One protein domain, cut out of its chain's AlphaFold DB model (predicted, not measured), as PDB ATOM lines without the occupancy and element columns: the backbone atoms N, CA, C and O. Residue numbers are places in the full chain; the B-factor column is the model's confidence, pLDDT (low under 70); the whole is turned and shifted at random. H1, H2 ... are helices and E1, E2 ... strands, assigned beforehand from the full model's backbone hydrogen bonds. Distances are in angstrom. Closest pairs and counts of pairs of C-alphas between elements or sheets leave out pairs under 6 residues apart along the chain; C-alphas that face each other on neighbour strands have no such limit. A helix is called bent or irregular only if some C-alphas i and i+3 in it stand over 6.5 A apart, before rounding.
ATOM      1  N   ARG A 697     173.334  98.819 210.141       89.19
ATOM      2  CA  ARG A 697     172.636  99.587 211.186       89.19
ATOM      3  C   ARG A 697     172.102  98.638 212.259       89.19
ATOM      4  O   ARG A 697     171.134  97.921 212.023       89.19
ATOM      5  N   VAL A 698     172.696  98.669 213.448       88.12
ATOM      6  CA  VAL A 698     172.350  97.787 214.574       88.12
ATOM      7  C   VAL A 698     171.640  98.537 215.700       88.12
ATOM      8  O   VAL A 698     171.838  99.734 215.906       88.12
ATOM      9  N   SER A 699     170.804  97.815 216.452       83.19
ATOM     10  CA  SER A 699     170.135  98.319 217.654       83.19
ATOM     11  C   SER A 699     170.705  97.639 218.897       83.19
ATOM     12  O   SER A 699     170.773  96.412 218.969       83.19
ATOM     13  N   LEU A 700     171.116  98.444 219.874       82.62
ATOM     14  CA  LEU A 700     171.735  98.045 221.134       82.62
ATOM     15  C   LEU A 700     170.671  98.102 222.250       82.62
ATOM     16  O   LEU A 700     170.505  99.148 222.888       82.62
ATOM     17  N   PRO A 701     169.947  97.000 222.546       63.03
ATOM     18  CA  PRO A 701     168.732  97.031 223.374       63.03
ATOM     19  C   PRO A 701     168.950  97.479 224.830       63.03
ATOM     20  O   PRO A 701     167.989  97.768 225.537       63.03
ATOM     21  N   ARG A 702     170.205  97.577 225.292       69.19
ATOM     22  CA  ARG A 702     170.562  98.085 226.628       69.19
ATOM     23  C   ARG A 702     170.606  99.620 226.743       69.19
ATOM     24  O   ARG A 702     170.711 100.101 227.866       69.19
ATOM     25  N   ARG A 703     170.525 100.396 225.646       58.69
ATOM     26  CA  ARG A 703     170.605 101.883 225.670       58.69
ATOM     27  C   ARG A 703     169.252 102.603 225.501       58.69
ATOM     28  O   ARG A 703     169.223 103.825 225.370       58.69
ATOM     29  N   GLY A 704     168.132 101.876 225.507       57.47
ATOM     30  CA  GLY A 704     166.791 102.452 225.333       57.47
ATOM     31  C   GLY A 704     166.547 103.021 223.927       57.47
ATOM     32  O   GLY A 704     167.145 102.569 222.952       57.47
ATOM     33  N   SER A 705     165.675 104.028 223.816       55.38
ATOM     34  CA  SER A 705     165.192 104.610 222.546       55.38
ATOM     35  C   SER A 705     166.248 105.309 221.675       55.38
ATOM     36  O   SER A 705     165.930 105.722 220.566       55.38
ATOM     37  N   HIS A 706     167.491 105.436 222.150       57.09
ATOM     38  CA  HIS A 706     168.612 106.063 221.431       57.09
ATOM     39  C   HIS A 706     169.785 105.088 221.210       57.09
ATOM     40  O   HIS A 706     170.934 105.496 221.061       57.09
ATOM     41  N   GLY A 707     169.501 103.781 221.235       69.62
ATOM     42  CA  GLY A 707     170.485 102.708 221.096       69.62
ATOM     43  C   GLY A 707     170.851 102.305 219.666       69.62
ATOM     44  O   GLY A 707     171.322 101.187 219.493       69.62
ATOM     45  N   THR A 708     170.628 103.133 218.643       82.31
ATOM     46  CA  THR A 708     171.063 102.810 217.273       82.31
ATOM     47  C   THR A 708     172.518 103.196 217.025       82.31
ATOM     48  O   THR A 708     173.009 104.212 217.522       82.31
ATOM     49  N   GLY A 709     173.205 102.371 216.242       87.88
ATOM     50  CA  GLY A 709     174.571 102.617 215.804       87.88
ATOM     51  C   GLY A 709     174.893 101.899 214.499       87.88
ATOM     52  O   GLY A 709     174.090 101.119 213.983       87.88
ATOM     53  N   THR A 710     176.076 102.171 213.965       91.25
ATOM     54  CA  THR A 710     176.569 101.612 212.704       91.25
ATOM     55  C   THR A 710     177.794 100.750 212.980       91.25
ATOM     56  O   THR A 710     178.708 101.169 213.694       91.25
ATOM     57  N   VAL A 711     177.828  99.534 212.434       93.62
ATOM     58  CA  VAL A 711     178.989  98.643 212.552       93.62
ATOM     59  C   VAL A 711     180.162  99.240 211.774       93.62
ATOM     60  O   VAL A 711     180.057  99.496 210.575       93.62
ATOM     61  N   ARG A 712     181.296  99.447 212.444       88.62
ATOM     62  CA  ARG A 712     182.535  99.984 211.856       88.62
ATOM     63  C   ARG A 712     183.667  98.959 211.788       88.62
ATOM     64  O   ARG A 712     184.590  99.137 211.004       88.62
ATOM     65  N   PHE A 713     183.579  97.880 212.561       89.69
ATOM     66  CA  PHE A 713     184.559  96.795 212.574       89.69
ATOM     67  C   PHE A 713     183.869  95.449 212.806       89.69
ATOM     68  O   PHE A 713     182.994  95.356 213.664       89.69
ATOM     69  N   VAL A 714     184.313  94.412 212.094       91.94
ATOM     70  CA  VAL A 714     184.000  93.000 212.366       91.94
ATOM     71  C   VAL A 714     185.289  92.204 212.161       91.94
ATOM     72  O   VAL A 714     185.813  92.164 211.050       91.94
ATOM     73  N   GLY A 715     185.832  91.592 213.215       87.62
ATOM     74  CA  GLY A 715     187.126  90.907 213.123       87.62
ATOM     75  C   GLY A 715     187.665  90.394 214.457       87.62
ATOM     76  O   GLY A 715     186.999  90.481 215.484       87.62
ATOM     77  N   ARG A 716     188.881  89.840 214.451       86.38
ATOM     78  CA  ARG A 716     189.586  89.424 215.678       86.38
ATOM     79  C   ARG A 716     190.350  90.602 216.283       86.38
ATOM     80  O   ARG A 716     190.832  91.458 215.546       86.38
ATOM     81  N   VAL A 717     190.504  90.614 217.604       88.50
ATOM     82  CA  VAL A 717     191.222  91.658 218.358       88.50
ATOM     83  C   VAL A 717     192.301  91.033 219.243       88.50
ATOM     84  O   VAL A 717     192.189  89.881 219.647       88.50
ATOM     85  N   ALA A 718     193.357  91.783 219.564       72.06
ATOM     86  CA  ALA A 718     194.487  91.257 220.340       72.06
ATOM     87  C   ALA A 718     194.194  91.070 221.844       72.06
ATOM     88  O   ALA A 718     194.939  90.373 222.528       72.06
ATOM     89  N   PHE A 719     193.135  91.695 222.373       82.81
ATOM     90  CA  PHE A 719     192.821  91.699 223.808       82.81
ATOM     91  C   PHE A 719     191.832  90.607 224.254       82.81
ATOM     92  O   PHE A 719     191.647  90.424 225.456       82.81
ATOM     93  N   ALA A 720     191.180  89.907 223.321       82.19
ATOM     94  CA  ALA A 720     190.206  88.859 223.620       82.19
ATOM     95  C   ALA A 720     190.005  87.911 222.428       82.19
ATOM     96  O   ALA A 720     190.044  88.328 221.271       82.19
ATOM     97  N   GLU A 721     189.736  86.638 222.714       74.69
ATOM     98  CA  GLU A 721     189.414  85.641 221.689       74.69
ATOM     99  C   GLU A 721     188.032  85.884 221.051       74.69
ATOM    100  O   GLU A 721     187.176  86.575 221.608       74.69
ATOM    101  N   GLY A 722     187.807  85.285 219.877       87.75
ATOM    102  CA  GLY A 722     186.555  85.384 219.118       87.75
ATOM    103  C   GLY A 722     186.541  86.476 218.041       87.75
ATOM    104  O   GLY A 722     187.556  87.109 217.747       87.75
ATOM    105  N   THR A 723     185.372  86.664 217.425       84.12
ATOM    106  CA  THR A 723     185.098  87.753 216.475       84.12
ATOM    107  C   THR A 723     184.304  88.835 217.199       84.12
ATOM    108  O   THR A 723     183.243  88.552 217.748       84.12
ATOM    109  N   TRP A 724     184.820  90.058 217.180       90.44
ATOM    110  CA  TRP A 724     184.298  91.226 217.885       90.44
ATOM    111  C   TRP A 724     183.698  92.237 216.913       90.44
ATOM    112  O   TRP A 724     184.139  92.331 215.762       90.44
ATOM    113  N   VAL A 725     182.712  93.008 217.385       88.50
ATOM    114  CA  VAL A 725     181.994  93.991 216.567       88.50
ATOM    115  C   VAL A 725     182.171  95.389 217.164       88.50
ATOM    116  O   VAL A 725     181.710  95.688 218.263       88.50
ATOM    117  N   GLY A 726     182.855  96.269 216.433       88.25
ATOM    118  CA  GLY A 726     182.980  97.680 216.801       88.25
ATOM    119  C   GLY A 726     181.778  98.462 216.282       88.25
ATOM    120  O   GLY A 726     181.528  98.451 215.073       88.25
ATOM    121  N   VAL A 727     181.046  99.140 217.169       88.56
ATOM    122  CA  VAL A 727     179.836  99.901 216.820       88.56
ATOM    123  C   VAL A 727     180.008 101.367 217.209       88.56
ATOM    124  O   VAL A 727     180.268 101.695 218.366       88.56
ATOM    125  N   GLU A 728     179.824 102.255 216.238       86.00
ATOM    126  CA  GLU A 728     179.725 103.698 216.454       86.00
ATOM    127  C   GLU A 728     178.256 104.059 216.714       86.00
ATOM    128  O   GLU A 728     177.379 103.659 215.948       86.00
ATOM    129  N   VAL A 729     177.961 104.768 217.805       87.69
ATOM    130  CA  VAL A 729     176.581 105.025 218.255       87.69
ATOM    131  C   VAL A 729     176.131 106.423 217.833       87.69
ATOM    132  O   VAL A 729     176.843 107.395 218.064       87.69
ATOM    133  N   ASP A 730     174.911 106.548 217.298       77.50
ATOM    134  CA  ASP A 730     174.378 107.789 216.695       77.50
ATOM    135  C   ASP A 730     174.307 108.997 217.659       77.50
ATOM    136  O   ASP A 730     174.064 110.128 217.240       77.50
ATOM    137  N   SER A 731     174.445 108.769 218.969       62.47
ATOM    138  CA  SER A 731     174.260 109.767 220.028       62.47
ATOM    139  C   SER A 731     175.492 109.870 220.936       62.47
ATOM    140  O   SER A 731     175.581 109.214 221.982       62.47
ATOM    141  N   GLY A 732     176.413 110.748 220.523       53.88
ATOM    142  CA  GLY A 732     177.693 111.034 221.179       53.88
ATOM    143  C   GLY A 732     178.803 110.098 220.694       53.88
ATOM    144  O   GLY A 732     178.747 108.904 220.970       53.88
ATOM    145  N   GLY A 733     179.797 110.654 219.992       43.22
ATOM    146  CA  GLY A 733     180.839 109.930 219.247       43.22
ATOM    147  C   GLY A 733     181.911 109.223 220.085       43.22
ATOM    148  O   GLY A 733     183.099 109.404 219.843       43.22
ATOM    149  N   GLU A 734     181.513 108.408 221.061       44.84
ATOM    150  CA  GLU A 734     182.388 107.384 221.634       44.84
ATOM    151  C   GLU A 734     182.301 106.099 220.800       44.84
ATOM    152  O   GLU A 734     181.255 105.444 220.755       44.84
ATOM    153  N   PHE A 735     183.420 105.676 220.211       45.25
ATOM    154  CA  PHE A 735     183.577 104.299 219.739       45.25
ATOM    155  C   PHE A 735     183.564 103.331 220.929       45.25
ATOM    156  O   PHE A 735     184.279 103.541 221.911       45.25
ATOM    157  N   ARG A 736     182.790 102.242 220.842       55.41
ATOM    158  CA  ARG A 736     182.789 101.176 221.855       55.41
ATOM    159  C   ARG A 736     182.765  99.788 221.206       55.41
ATOM    160  O   ARG A 736     182.097  99.560 220.199       55.41
ATOM    161  N   TRP A 737     183.509  98.866 221.812       45.03
ATOM    162  CA  TRP A 737     183.526  97.443 221.465       45.03
ATOM    163  C   TRP A 737     182.328  96.731 222.109       45.03
ATOM    164  O   TRP A 737     181.967  97.056 223.246       45.03
ATOM    165  N   VAL A 738     181.726  95.782 221.385       53.19
ATOM    166  CA  VAL A 738     180.558  94.984 221.804       53.19
ATOM    167  C   VAL A 738     180.815  93.501 221.549       53.19
ATOM    168  O   VAL A 738     181.403  93.186 220.487       53.19
TER     169      VAL A 738
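What this domain is: This is residues 697 to 738 of the 738 residues of an uncharacterized protein of Jimgerdemannia flammicorona (UniProt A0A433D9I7). A long, bent and strongly twisted hairpin of E2 and E3 makes the length of this domain, and the short strands E1 and E4 add one to each side of it, E1 beside the beginning of E2 and E4 beside the later part of E3. The turn of the hairpin, with Ala 718, lies at one end of the length, and the small irregular helix H1 lies at the other. The printed part has 42 residues with one named helix and four named strands, E1 H1 E2 E3 E4 along the chain; the sheet order is E1 E2 E3 E4, all antiparallel, and the class is mostly strand. It is only just compact, close to loose, with a radius of gyration of the C-alphas of 10.8 A, and elongated, spanning 31 by 18 by 16 A.

Where its parts are: E2, residues 708 to 717, is 23.1 A long and bends by 58 degrees at residue 714. E3, residues 720 to 729, is 21.8 A long and bends by 83 degrees at residue 723. E1, residues 697 to 699, is 7.0 A long and begins at C-alpha 697 (172.636, 99.587, 211.186). E4, residues 735 to 737, is 7.1 A long and ends at C-alpha 737 (183.526, 97.443, 221.465). H1, residues 701 to 706, is 9.2 A long and irregular: C-alphas 702 and 705 are 9.4 A apart.

How they stand to each other: E2 and E3 form a hairpin, antiparallel with 155 degrees between their directions. The C-alphas of Gly 709 and Val 729 face each other at 4.0 A; N 710 and O 728, at 2.8 A, and N 724 and O 715, at 2.8 A, are within hydrogen-bond range. E3 and E4 form another hairpin, antiparallel at 150 degrees, with C-alphas 726 and 737 facing each other at 4.7 A and N 727 and O 736 within hydrogen-bond range at 3.2 A. E2, E3 and E4 are a meander, each strand the antiparallel neighbour of the one before. E1 is antiparallel to E2: C-alphas 699 and 708 face each other at 4.6 A, and N 698 and O 709 are within hydrogen-bond range at 2.9 A. E1 and E4 are the edge strands, and they are apart. H1 is not on the sheet, but only just, with 4 pairs of C-alphas within 10 A; it is apart from E3 and E4. In H1, 0 of 2 O i to N i+4 pairs and 0 of 3 O i to N i+3 pairs are within hydrogen-bond range.

The domain as a whole: The two C-alphas farthest apart, those of Ser 705 and Ala 718, are 32.3 A apart. From edge to edge of the sheet the strands' lines turn by 114 degrees. The printed part has no cut and ends at residue 738, the chain's last residue. The four links between the elements are tight. The mean pLDDT of the printed part is 75.1; residues 701 to 707 and 731 to 738 are under 70.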